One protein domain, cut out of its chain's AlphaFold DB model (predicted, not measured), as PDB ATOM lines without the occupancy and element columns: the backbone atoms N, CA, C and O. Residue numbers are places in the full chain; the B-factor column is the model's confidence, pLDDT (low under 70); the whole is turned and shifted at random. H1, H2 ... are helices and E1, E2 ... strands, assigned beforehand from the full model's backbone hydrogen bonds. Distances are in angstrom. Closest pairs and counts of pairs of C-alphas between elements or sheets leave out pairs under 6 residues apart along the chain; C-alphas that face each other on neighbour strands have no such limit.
ATOM      1  N   ASP A   4     290.388 209.996 196.462       90.06
ATOM      2  CA  ASP A   4     290.424 210.972 195.386       90.06
ATOM      3  C   ASP A   4     289.686 212.230 195.820       90.06
ATOM      4  O   ASP A   4     288.485 212.204 196.090       90.06
ATOM      5  N   PHE A   5     290.386 213.357 195.860       91.81
ATOM      6  CA  PHE A   5     289.765 214.655 196.094       91.81
ATOM      7  C   PHE A   5     289.424 215.294 194.750       91.81
ATOM      8  O   PHE A   5     290.272 215.380 193.863       91.81
ATOM      9  N   TYR A   6     288.189 215.764 194.593       92.19
ATOM     10  CA  TYR A   6     287.695 216.339 193.337       92.19
ATOM     11  C   TYR A   6     287.578 217.855 193.395       92.19
ATOM     12  O   TYR A   6     287.892 218.545 192.425       92.19
ATOM     13  N   SER A   7     287.143 218.396 194.532       91.69
ATOM     14  CA  SER A   7     287.089 219.843 194.720       91.69
ATOM     15  C   SER A   7     287.209 220.231 196.185       91.69
ATOM     16  O   SER A   7     286.743 219.520 197.076       91.69
ATOM     17  N   ILE A   8     287.835 221.384 196.411       93.12
ATOM     18  CA  ILE A   8     287.868 222.062 197.701       93.12
ATOM     19  C   ILE A   8     287.548 223.523 197.432       93.12
ATOM     20  O   ILE A   8     288.311 224.207 196.749       93.12
ATOM     21  N   HIS A   9     286.422 224.003 197.943       92.88
ATOM     22  CA  HIS A   9     286.004 225.387 197.757       92.88
ATOM     23  C   HIS A   9     285.593 226.021 199.081       92.88
ATOM     24  O   HIS A   9     285.240 225.345 200.047       92.88
ATOM     25  N   SER A  10     285.715 227.343 199.144       92.19
ATOM     26  CA  SER A  10     285.292 228.112 200.309       92.19
ATOM     27  C   SER A  10     283.780 228.289 200.289       92.19
ATOM     28  O   SER A  10     283.206 228.576 199.243       92.19
ATOM     29  N   ILE A  11     283.165 228.181 201.457       89.00
ATOM     30  CA  ILE A  11     281.795 228.627 201.723       89.00
ATOM     31  C   ILE A  11     281.833 229.576 202.925       89.00
ATOM     32  O   ILE A  11     282.882 229.703 203.560       89.00
ATOM     33  N   ASN A  12     280.720 230.235 203.257       79.88
ATOM     34  CA  ASN A  12     280.627 231.129 204.420       79.88
ATOM     35  C   ASN A  12     281.324 230.535 205.660       79.88
ATOM     36  O   ASN A  12     280.914 229.491 206.166       79.88
ATOM     37  N   ASN A  13     282.387 231.201 206.126       83.12
ATOM     38  CA  ASN A  13     283.223 230.801 207.268       83.12
ATOM     39  C   ASN A  13     283.685 229.326 207.267       83.12
ATOM     40  O   ASN A  13     283.891 228.731 208.330       83.12
ATOM     41  N   GLY A  14     283.855 228.716 206.089       92.25
ATOM     42  CA  GLY A  14     284.143 227.292 205.990       92.25
ATOM     43  C   GLY A  14     284.720 226.814 204.663       92.25
ATOM     44  O   GLY A  14     285.058 227.585 203.760       92.25
ATOM     45  N   LYS A  15     284.852 225.494 204.566       94.81
ATOM     46  CA  LYS A  15     285.343 224.762 203.400       94.81
ATOM     47  C   LYS A  15     284.419 223.596 203.102       94.81
ATOM     48  O   LYS A  15     283.985 222.903 204.016       94.81
ATOM     49  N   VAL A  16     284.180 223.365 201.824       95.50
ATOM     50  CA  VAL A  16     283.543 222.157 201.315       95.50
ATOM     51  C   VAL A  16     284.598 221.341 200.592       95.50
ATOM     52  O   VAL A  16     285.355 221.879 199.787       95.50
ATOM     53  N   ILE A  17     284.645 220.052 200.903       95.12
ATOM     54  CA  ILE A  17     285.589 219.073 200.382       95.12
ATOM     55  C   ILE A  17     284.762 217.938 199.789       95.12
ATOM     56  O   ILE A  17     283.976 217.295 200.486       95.12
ATOM     57  N   ILE A  18     284.937 217.705 198.495       93.56
ATOM     58  CA  ILE A  18     284.241 216.656 197.753       93.56
ATOM     59  C   ILE A  18     285.273 215.687 197.211       93.56
ATOM     60  O   ILE A  18     286.300 216.104 196.668       93.56
ATOM     61  N   GLY A  19     284.965 214.404 197.305       92.38
ATOM     62  CA  GLY A  19     285.805 213.367 196.747       92.38
ATOM     63  C   GLY A  19     285.146 212.002 196.757       92.38
ATOM     64  O   GLY A  19     283.937 211.864 196.957       92.38
ATOM     65  N   TYR A  20     285.976 210.998 196.538       90.88
ATOM     66  CA  TYR A  20     285.613 209.597 196.503       90.88
ATOM     67  C   TYR A  20     286.614 208.780 197.307       90.88
ATOM     68  O   TYR A  20     287.815 209.053 197.301       90.88
ATOM     69  N   THR A  21     286.109 207.773 198.006       88.12
ATOM     70  CA  THR A  21     286.938 206.778 198.680       88.12
ATOM     71  C   THR A  21     286.688 205.415 198.057       88.12
ATOM     72  O   THR A  21     285.554 204.927 198.029       88.12
ATOM     73  N   GLU A  22     287.757 204.773 197.583       82.12
ATOM     74  CA  GLU A  22     287.690 203.391 197.097       82.12
ATOM     75  C   GLU A  22     287.283 202.417 198.206       82.12
ATOM     76  O   GLU A  22     286.691 201.380 197.925       82.12
ATOM     77  N   TYR A  23     287.552 202.766 199.468       79.56
ATOM     78  CA  TYR A  23     287.372 201.874 200.613       79.56
ATOM     79  C   TYR A  23     285.926 201.402 200.782       79.56
ATOM     80  O   TYR A  23     285.677 200.247 201.108       79.56
ATOM     81  N   PHE A  24     284.973 202.291 200.497       79.31
ATOM     82  CA  PHE A  24     283.541 202.009 200.605       79.31
ATOM     83  C   PHE A  24     282.804 202.169 199.281       79.31
ATOM     84  O   PHE A  24     281.583 202.037 199.247       79.31
ATOM     85  N   SER A  25     283.527 202.475 198.200       84.19
ATOM     86  CA  SER A  25     282.943 202.850 196.909       84.19
ATOM     87  C   SER A  25     281.894 203.962 197.040       84.19
ATOM     88  O   SER A  25     280.830 203.918 196.423       84.19
ATOM     89  N   LYS A  26     282.179 204.959 197.889       87.25
ATOM     90  CA  LYS A  26     281.265 206.065 198.201       87.25
ATOM     91  C   LYS A  26     281.885 207.406 197.856       87.25
ATOM     92  O   LYS A  26     283.082 207.641 198.041       87.25
ATOM     93  N   TYR A  27     281.013 208.318 197.457       89.25
ATOM     94  CA  TYR A  27     281.309 209.740 197.407       89.25
ATOM     95  C   TYR A  27     281.197 210.314 198.798       89.25
ATOM     96  O   TYR A  27     280.278 209.953 199.530       89.25
ATOM     97  N   PHE A  28     282.085 211.238 199.135       91.62
ATOM     98  CA  PHE A  28     281.975 212.008 200.358       91.62
ATOM     99  C   PHE A  28     281.802 213.488 200.045       91.62
ATOM    100  O   PHE A  28     282.412 214.048 199.131       91.62
ATOM    101  N   HIS A  29     280.969 214.119 200.860       94.00
ATOM    102  CA  HIS A  29     280.808 215.555 200.940       94.00
ATOM    103  C   HIS A  29     281.068 215.966 202.382       94.00
ATOM    104  O   HIS A  29     280.306 215.621 203.289       94.00
ATOM    105  N   ILE A  30     282.179 216.665 202.589       95.38
ATOM    106  CA  ILE A  30     282.618 217.113 203.901       95.38
ATOM    107  C   ILE A  30     282.570 218.630 203.951       95.38
ATOM    108  O   ILE A  30     283.200 219.310 203.147       95.38
ATOM    109  N   THR A  31     281.835 219.158 204.918       96.00
ATOM    110  CA  THR A  31     281.776 220.587 205.210       96.00
ATOM    111  C   THR A  31     282.491 220.857 206.524       96.00
ATOM    112  O   THR A  31     282.195 220.231 207.533       96.00
ATOM    113  N   VAL A  32     283.423 221.802 206.521       95.81
ATOM    114  CA  VAL A  32     284.172 222.251 207.696       95.81
ATOM    115  C   VAL A  32     283.810 223.706 207.938       95.81
ATOM    116  O   VAL A  32     284.117 224.551 207.101       95.81
ATOM    117  N   THR A  33     283.171 224.022 209.061       94.88
ATOM    118  CA  THR A  33     282.825 225.410 209.415       94.88
ATOM    119  C   THR A  33     283.435 225.799 210.746       94.88
ATOM    120  O   THR A  33     283.352 225.045 211.715       94.88
ATOM    121  N   LYS A  34     284.041 226.987 210.797       93.12
ATOM    122  CA  LYS A  34     284.467 227.600 212.054       93.12
ATOM    123  C   LYS A  34     283.237 228.188 212.746       93.12
ATOM    124  O   LYS A  34     282.457 228.905 212.118       93.12
ATOM    125  N   ARG A  35     283.046 227.860 214.022       90.75
ATOM    126  CA  ARG A  35     281.885 228.264 214.828       90.75
ATOM    127  C   ARG A  35     282.328 228.735 216.206       90.75
ATOM    128  O   ARG A  35     283.387 228.339 216.695       90.75
ATOM    129  N   ASN A  36     281.498 229.560 216.836       89.56
ATOM    130  CA  ASN A  36     281.690 229.926 218.234       89.56
ATOM    131  C   ASN A  36     281.200 228.795 219.139       89.56
ATOM    132  O   ASN A  36     280.313 228.030 218.763       89.56
ATOM    133  N   TYR A  37     281.747 228.712 220.352       85.62
ATOM    134  CA  TYR A  37     281.361 227.688 221.327       85.62
ATOM    135  C   TYR A  37     279.854 227.702 221.627       85.62
ATOM    136  O   TYR A  37     279.219 226.653 221.712       85.62
ATOM    137  N   GLN A  38     279.267 228.895 221.730       88.00
ATOM    138  CA  GLN A  38     277.845 229.087 222.002       88.00
ATOM    139  C   GLN A  38     276.943 228.460 220.929       88.00
ATOM    140  O   GLN A  38     275.874 227.972 221.279       88.00
ATOM    141  N   ASP A  39     277.383 228.423 219.666       84.75
ATOM    142  CA  ASP A  39     276.589 227.920 218.535       84.75
ATOM    143  C   ASP A  39     276.615 226.389 218.418       84.75
ATOM    144  O   ASP A  39     275.826 225.802 217.680       84.75
ATOM    145  N   ILE A  40     277.558 225.732 219.098       86.81
ATOM    146  CA  ILE A  40     277.837 224.299 218.922       86.81
ATOM    147  C   ILE A  40     277.696 223.484 220.201       86.81
ATOM    148  O   ILE A  40     277.710 222.259 220.124       86.81
ATOM    149  N   LYS A  41     277.581 224.137 221.364       85.56
ATOM    150  CA  LYS A  41     277.505 223.473 222.675       85.56
ATOM    151  C   LYS A  41     276.379 222.431 222.755       85.56
ATOM    152  O   LYS A  41     276.535 221.436 223.452       85.56
ATOM    153  N   ASP A  42     275.298 222.646 222.004       86.31
ATOM    154  CA  ASP A  42     274.100 221.801 222.006       86.31
ATOM    155  C   ASP A  42     274.046 220.844 220.801       86.31
ATOM    156  O   ASP A  42     273.109 220.057 220.677       86.31
ATOM    157  N   ILE A  43     275.031 220.889 219.894       85.06
ATOM    158  CA  ILE A  43     275.076 219.990 218.739       85.06
ATOM    159  C   ILE A  43     275.671 218.652 219.200       85.06
ATOM    160  O   ILE A  43     276.861 218.591 219.524       85.06
ATOM    161  N   PRO A  44     274.899 217.551 219.200       81.25
ATOM    162  CA  PRO A  44     275.433 216.259 219.590       81.25
ATOM    163  C   PRO A  44     276.451 215.782 218.552       81.25
ATOM    164  O   PRO A  44     276.167 215.749 217.350       81.25
ATOM    165  N   SER A  45     277.626 215.365 219.030       81.12
ATOM    166  CA  SER A  45     278.596 214.663 218.193       81.12
ATOM    167  C   SER A  45     277.983 213.336 217.761       81.12
ATOM    168  O   SER A  45     277.609 212.504 218.589       81.12
ATOM    169  N   ASN A  46     277.826 213.155 216.459       85.12
ATOM    170  CA  ASN A  46     277.239 211.959 215.894       85.12
ATOM    171  C   ASN A  46     278.045 211.499 214.685       85.12
ATOM    172  O   ASN A  46     279.052 212.080 214.291       85.12
ATOM    173  N   ARG A  47     277.571 210.421 214.074       79.69
ATOM    174  CA  ARG A  47     278.192 209.809 212.904       79.69
ATOM    175  C   ARG A  47     278.454 210.806 211.761       79.69
ATOM    176  O   ARG A  47     279.470 210.680 211.092       79.69
ATOM    177  N   ASN A  48     277.577 211.783 211.542       86.81
ATOM    178  CA  ASN A  48     277.691 212.766 210.464       86.81
ATOM    179  C   ASN A  48     278.264 214.113 210.912       86.81
ATOM    180  O   ASN A  48     278.719 214.854 210.055       86.81
ATOM    181  N   ASN A  49     278.242 214.443 212.202       90.50
ATOM    182  CA  ASN A  49     278.662 215.739 212.729       90.50
ATOM    183  C   ASN A  49     279.704 215.532 213.827       90.50
ATOM    184  O   ASN A  49     279.386 214.970 214.873       90.50
ATOM    185  N   VAL A  50     280.920 216.027 213.621       92.62
ATOM    186  CA  VAL A  50     281.999 215.977 214.611       92.62
ATOM    187  C   VAL A  50     282.443 217.391 214.950       92.62
ATOM    188  O   VAL A  50     282.667 218.209 214.060       92.62
ATOM    189  N   ILE A  51     282.588 217.672 216.242       92.88
ATOM    190  CA  ILE A  51     283.103 218.947 216.742       92.88
ATOM    191  C   ILE A  51     284.541 218.746 217.196       92.88
ATOM    192  O   ILE A  51     284.822 217.854 217.995       92.88
ATOM    193  N   ILE A  52     285.446 219.597 216.721       92.56
ATOM    194  CA  ILE A  52     286.837 219.617 217.172       92.56
ATOM    195  C   ILE A  52     287.211 221.014 217.625       92.56
ATOM    196  O   ILE A  52     287.030 221.992 216.901       92.56
ATOM    197  N   LYS A  53     287.814 221.086 218.810       90.88
ATOM    198  CA  LYS A  53     288.536 222.269 219.260       90.88
ATOM    199  C   LYS A  53     289.933 222.271 218.640       90.88
ATOM    200  O   LYS A  53     290.678 221.301 218.773       90.88
ATOM    201  N   SER A  54     290.294 223.354 217.965       88.94
ATOM    202  CA  SER A  54     291.650 223.593 217.475       88.94
ATOM    203  C   SER A  54     292.104 224.950 217.990       88.94
ATOM    204  O   SER A  54     291.538 225.983 217.634       88.94
ATOM    205  N   ASN A  55     293.099 224.950 218.877       86.12
ATOM    206  CA  ASN A  55     293.524 226.133 219.625       86.12
ATOM    207  C   ASN A  55     292.340 226.773 220.385       86.12
ATOM    208  O   ASN A  55     291.764 226.141 221.275       86.12
ATOM    209  N   ASN A  56     291.963 228.002 220.016       86.12
ATOM    210  CA  ASN A  56     290.853 228.762 220.602       86.12
ATOM    211  C   ASN A  56     289.566 228.703 219.768       86.12
ATOM    212  O   ASN A  56     288.548 229.260 220.170       86.12
ATOM    213  N   ASP A  57     289.609 228.025 218.625       89.88
ATOM    214  CA  ASP A  57     288.501 227.936 217.692       89.88
ATOM    215  C   ASP A  57     287.836 226.565 217.766       89.88
ATOM    216  O   ASP A  57     288.469 225.548 218.067       89.88
ATOM    217  N   TYR A  58     286.553 226.531 217.427       92.44
ATOM    218  CA  TYR A  58     285.824 225.289 217.265       92.44
ATOM    219  C   TYR A  58     285.417 225.098 215.811       92.44
ATOM    220  O   TYR A  58     284.980 226.026 215.125       92.44
ATOM    221  N   PHE A  59     285.554 223.862 215.351       94.00
ATOM    222  CA  PHE A  59     285.233 223.453 213.998       94.00
ATOM    223  C   PHE A  59     284.143 222.395 214.040       94.00
ATOM    224  O   PHE A  59     284.299 221.363 214.693       94.00
ATOM    225  N   LEU A  60     283.056 222.650 213.318       94.38
ATOM    226  CA  LEU A  60     282.037 221.657 213.019       94.38
ATOM    227  C   LEU A  60     282.373 221.017 211.671       94.38
ATOM    228  O   LEU A  60     282.402 221.703 210.646       94.38
ATOM    229  N   ILE A  61     282.616 219.710 211.690       95.00
ATOM    230  CA  ILE A  61     282.846 218.881 210.511       95.00
ATOM    231  C   ILE A  61     281.582 218.070 210.259       95.00
ATOM    232  O   ILE A  61     281.210 217.220 211.063       95.00
ATOM    233  N   GLN A  62     280.928 218.326 209.134       94.38
ATOM    234  CA  GLN A  62     279.762 217.581 208.680       94.38
ATOM    235  C   GLN A  62     280.179 216.675 207.529       94.38
ATOM    236  O   GLN A  62     280.835 217.137 206.600       94.38
ATOM    237  N   CYS A  63     279.818 215.400 207.579       93.50
ATOM    238  CA  CYS A  63     280.235 214.387 206.623       93.50
ATOM    239  C   CYS A  63     279.031 213.573 206.152       93.50
ATOM    240  O   CYS A  63     278.364 212.904 206.947       93.50
ATOM    241  N   ILE A  64     278.780 213.621 204.845       92.12
ATOM    242  CA  ILE A  64     277.706 212.888 204.179       92.12
ATOM    243  C   ILE A  64     278.326 212.003 203.103       92.12
ATOM    244  O   ILE A  64     279.176 212.465 202.339       92.12
ATOM    245  N   PHE A  65     277.880 210.749 203.041       89.94
ATOM    246  CA  PHE A  65     278.274 209.817 201.993       89.94
ATOM    247  C   PHE A  65     277.109 209.506 201.064       89.94
ATOM    248  O   PHE A  65     275.984 209.309 201.525       89.94
ATOM    249  N   TYR A  66     277.404 209.393 199.773       87.69
ATOM    250  CA  TYR A  66     276.432 209.043 198.743       87.69
ATOM    251  C   TYR A  66     276.901 207.811 197.970       87.69
ATOM    252  O   TYR A  66     278.090 207.656 197.682       87.69
ATOM    253  N   THR A  67     275.952 206.944 197.620       78.44
ATOM    254  CA  THR A  67     276.168 205.788 196.734       78.44
ATOM    255  C   THR A  67     276.225 206.188 195.262       78.44
ATOM    256  O   THR A  67     276.728 205.431 194.438       78.44
ATOM    257  N   GLN A  68     275.700 207.365 194.910       68.88
ATOM    258  CA  GLN A  68     275.561 207.777 193.521       68.88
ATOM    259  C   GLN A  68     276.885 208.301 192.956       68.88
ATOM    260  O   GLN A  68     277.536 209.160 193.550       68.88
ATOM    261  N   TYR A  69     277.263 207.762 191.795       62.22
ATOM    262  CA  TYR A  69     278.546 208.006 191.156       62.22
ATOM    263  C   TYR A  69     278.550 209.276 190.304       62.22
ATOM    264  O   TYR A  69     277.890 209.327 189.269       62.22
ATOM    265  N   ILE A  70     279.331 210.284 190.700       62.94
ATOM    266  CA  ILE A  70     279.678 211.430 189.848       62.94
ATOM    267  C   ILE A  70     281.180 211.367 189.562       62.94
ATOM    268  O   ILE A  70     281.978 211.947 190.298       62.94
ATOM    269  N   LYS A  71     281.623 210.623 188.537       59.84
ATOM    270  CA  LYS A  71     283.054 210.625 188.173       59.84
ATOM    271  C   LYS A  71     283.475 212.046 187.833       59.84
ATOM    272  O   LYS A  71     283.058 212.588 186.812       59.84
ATOM    273  N   SER A  72     284.323 212.638 188.661       68.88
ATOM    274  CA  SER A  72     285.077 213.804 188.235       68.88
ATOM    275  C   SER A  72     286.250 213.307 187.400       68.88
ATOM    276  O   SER A  72     287.040 212.490 187.867       68.88
ATOM    277  N   ASN A  73     286.416 213.834 186.187       76.00
ATOM    278  CA  ASN A  73     287.634 213.609 185.395       76.00
ATOM    279  C   ASN A  73     288.852 214.355 185.968       76.00
ATOM    280  O   ASN A  73     289.947 214.286 185.417       76.00
ATOM    281  N   LYS A  74     288.662 215.102 187.060       84.56
ATOM    282  CA  LYS A  74     289.682 215.918 187.701       84.56
ATOM    283  C   LYS A  74     289.911 215.438 189.127       84.56
ATOM    284  O   LYS A  74     289.024 215.568 189.972       84.56
ATOM    285  N   ILE A  75     291.121 214.943 189.370       88.88
ATOM    286  CA  ILE A  75     291.660 214.653 190.699       88.88
ATOM    287  C   ILE A  75     292.572 215.819 191.086       88.88
ATOM    288  O   ILE A  75     293.371 216.292 190.275       88.88
ATOM    289  N   ILE A  76     292.440 216.303 192.316       90.44
ATOM    290  CA  ILE A  76     293.290 217.349 192.880       90.44
ATOM    291  C   ILE A  76     294.064 216.812 194.083       90.44
ATOM    292  O   ILE A  76     293.576 215.982 194.845       90.44
ATOM    293  N   LYS A  77     295.280 217.322 194.285       89.56
ATOM    294  CA  LYS A  77     296.038 217.058 195.509       89.56
ATOM    295  C   LYS A  77     295.397 217.821 196.673       89.56
ATOM    296  O   LYS A  77     295.244 219.041 196.581       89.56
ATOM    297  N   PHE A  78     295.063 217.132 197.766       90.44
ATOM    298  CA  PHE A  78     294.592 217.803 198.977       90.44
ATOM    299  C   PHE A  78     295.769 218.388 199.760       90.44
ATOM    300  O   PHE A  78     296.510 217.676 200.431       90.44
ATOM    301  N   ASP A  79     295.940 219.704 199.660       92.38
ATOM    302  CA  ASP A  79     296.905 220.466 200.450       92.38
ATOM    303  C   ASP A  79     296.169 221.274 201.526       92.38
ATOM    304  O   ASP A  79     295.696 222.388 201.289       92.38
ATOM    305  N   TYR A  80     296.036 220.698 202.722       92.44
ATOM    306  CA  TYR A  80     295.282 221.309 203.818       92.44
ATOM    307  C   TYR A  80     295.863 222.664 204.261       92.44
ATOM    308  O   TYR A  80     295.099 223.557 204.646       92.44
ATOM    309  N   LYS A  81     297.187 222.855 204.143       94.06
ATOM    310  CA  LYS A  81     297.871 224.105 204.505       94.06
ATOM    311  C   LYS A  81     297.479 225.223 203.551       94.06
ATOM    312  O   LYS A  81     297.102 226.300 204.003       94.06
ATOM    313  N   LYS A  82     297.452 224.945 202.242       92.50
ATOM    314  CA  LYS A  82     296.978 225.899 201.221       92.50
ATOM    315  C   LYS A  82     295.527 226.346 201.451       92.50
ATOM    316  O   LYS A  82     295.132 227.426 201.016       92.50
ATOM    317  N   HIS A  83     294.725 225.528 202.134       89.38
ATOM    318  CA  HIS A  83     293.322 225.811 202.426       89.38
ATOM    319  C   HIS A  83     293.062 226.366 203.835       89.38
ATOM    320  O   HIS A  83     291.892 226.533 204.183       89.38
ATOM    321  N   ASN A  84     294.097 226.698 204.617       90.31
ATOM    322  CA  ASN A  84     293.974 227.181 206.000       90.31
ATOM    323  C   ASN A  84     293.163 226.233 206.905       90.31
ATOM    324  O   ASN A  84     292.421 226.678 207.780       90.31
ATOM    325  N   ILE A  85     293.266 224.922 206.675       92.62
ATOM    326  CA  ILE A  85     292.655 223.904 207.532       92.62
ATOM    327  C   ILE A  85     293.695 223.508 208.590       92.62
ATOM    328  O   ILE A  85     294.805 223.142 208.208       92.62
ATOM    329  N   PRO A  86     293.398 223.565 209.899       94.56
ATOM    330  CA  PRO A  86     294.336 223.099 210.918       94.56
ATOM    331  C   PRO A  86     294.623 221.594 210.799       94.56
ATOM    332  O   PRO A  86     293.757 220.817 210.399       94.56
ATOM    333  N   GLU A  87     295.822 221.158 211.187       94.81
ATOM    334  CA  GLU A  87     296.253 219.763 211.012       94.81
ATOM    335  C   GLU A  87     295.359 218.752 211.749       94.81
ATOM    336  O   GLU A  87     294.988 217.728 211.182       94.81
ATOM    337  N   ASN A  88     294.920 219.055 212.973       94.69
ATOM    338  CA  ASN A  88     294.003 218.181 213.714       94.69
ATOM    339  C   ASN A  88     292.626 218.040 213.034       94.69
ATOM    340  O   ASN A  88     292.001 216.984 213.116       94.69
ATOM    341  N   ILE A  89     292.170 219.076 212.321       95.25
ATOM    342  CA  ILE A  89     290.951 219.035 211.500       95.25
ATOM    343  C   ILE A  89     291.182 218.175 210.260       95.25
ATOM    344  O   ILE A  89     290.352 217.328 209.940       95.25
ATOM    345  N   TYR A  90     292.327 218.343 209.596       94.81
ATOM    346  CA  TYR A  90     292.733 217.505 208.470       94.81
ATOM    347  C   TYR A  90     292.767 216.016 208.844       94.81
ATOM    348  O   TYR A  90     292.149 215.199 208.162       94.81
ATOM    349  N   LEU A  91     293.405 215.659 209.960       94.12
ATOM    350  CA  LEU A  91     293.473 214.272 210.426       94.12
ATOM    351  C   LEU A  91     292.085 213.695 210.731       94.12
ATOM    352  O   LEU A  91     291.822 212.536 210.410       94.12
ATOM    353  N   MET A  92     291.168 214.499 211.279       93.88
ATOM    354  CA  MET A  92     289.790 214.052 211.479       93.88
ATOM    355  C   MET A  92     289.046 213.830 210.164       93.88
ATOM    356  O   MET A  92     288.317 212.853 210.048       93.88
ATOM    357  N   ILE A  93     289.230 214.699 209.168       93.62
ATOM    358  CA  ILE A  93     288.632 214.517 207.836       93.62
ATOM    359  C   ILE A  93     289.058 213.165 207.258       93.62
ATOM    360  O   ILE A  93     288.207 212.399 206.814       93.62
ATOM    361  N   ILE A  94     290.353 212.840 207.322       92.62
ATOM    362  CA  ILE A  94     290.866 211.545 206.858       92.62
ATOM    363  C   ILE A  94     290.284 210.390 207.683       92.62
ATOM    364  O   ILE A  94     289.809 209.417 207.105       92.62
ATOM    365  N   SER A  95     290.248 210.510 209.013       90.69
ATOM    366  CA  SER A  95     289.649 209.498 209.895       90.69
ATOM    367  C   SER A  95     288.180 209.218 209.544       90.69
ATOM    368  O   SER A  95     287.778 208.066 209.393       90.69
ATOM    369  N   LEU A  96     287.387 210.268 209.307       90.56
ATOM    370  CA  LEU A  96     285.980 210.155 208.918       90.56
ATOM    371  C   LEU A  96     285.784 209.454 207.569       90.56
ATOM    372  O   LEU A  96     284.795 208.742 207.412       90.56
ATOM    373  N   ILE A  97     286.705 209.645 206.621       90.12
ATOM    374  CA  ILE A  97     286.677 208.983 205.308       90.12
ATOM    375  C   ILE A  97     287.074 207.502 205.421       90.12
ATOM    376  O   ILE A  97     286.512 206.666 204.720       90.12
ATOM    377  N   CYS A  98     288.036 207.168 206.285       85.81
ATOM    378  CA  CYS A  98     288.598 205.817 206.373       85.81
ATOM    379  C   CYS A  98     287.772 204.842 207.230       85.81
ATOM    380  O   CYS A  98     287.884 203.635 207.043       85.81
ATOM    381  N   VAL A  99     286.965 205.330 208.176       77.81
ATOM    382  CA  VAL A  99     286.254 204.478 209.154       77.81
ATOM    383  C   VAL A  99     284.796 204.164 208.740       77.81
ATOM    384  O   VAL A  99     284.113 203.432 209.457       77.81
ATOM    385  N   ARG A 100     284.275 204.685 207.613       63.72
ATOM    386  CA  ARG A 100     282.826 204.659 207.274       63.72
ATOM    387  C   ARG A 100     282.462 204.257 205.844       63.72
ATOM    388  O   ARG A 100     281.522 203.441 205.653       63.72
TER     389      ARG A 100
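This is residues 4 to 100 of the 100 residues of an uncharacterized protein of viral metagenome (UniProt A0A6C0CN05). A twisted sheet of five strands curls round one helix, H2, which covers one of its faces. The short H1 grazes the sheet near one end, and residues 67 to 86 loop past the edge strand E1 on the way to H2. The 97 printed residues hold named elements in the order E1 E2 E3 H1 E4 E5 H2; the sheet, E1 E2 E3 E5 E4, is antiparallel throughout, and the class is mixed. The whole is compact, with a radius of gyration of the C-alphas of 13.3 A and spans of 40 by 27 by 21 A.

E1, residues 4 to 11, and E2, residues 14 to 21, form a hairpin, with N 6 and O 18 at 2.8 A, within hydrogen-bond range. E3, residues 26 to 35, follows in a second hairpin, N 17 and O 30 at 2.8 A; E1 E2 E3 are a meander, each strand the antiparallel neighbour of the one before. H1, residues 37 to 40, only grazes the sheet and is too short for an O i to N i+4 pair; its one O i to N i+3 pair is within range. E4, residues 49 to 54, and E5, residues 57 to 66, form a hairpin, N 52 and O 59 at 2.9 A. E5 is also the antiparallel neighbour of E3, N 31 and O 62 at 2.8 A. E3, H1 and E4 make a split strand-helix-strand unit, two strands running the same way with E5 between them, its crossover right-handed. H2, residues 87 to 98, is on the sheet, in two layers, a helix on one face; every O i to N i+4 pair in it is within range. Its closest C-alphas to E5 are Cys 63 and Leu 96, 7.5 A apart.

E1 begins at C-alpha 4 (290.424, 210.972, 195.386). E3 measures 27.7 A, E5 29.4 A and H2 16.6 A, ending at C-alpha 98 (288.598, 205.817, 206.373).

The C-alphas farthest apart, Gln 38 and Asn 73, are 40.9 A apart. The printed part has no cut. The link E5 to H2, 20 residues, is long. Residues 68 to 72 and 100 have pLDDT under 70.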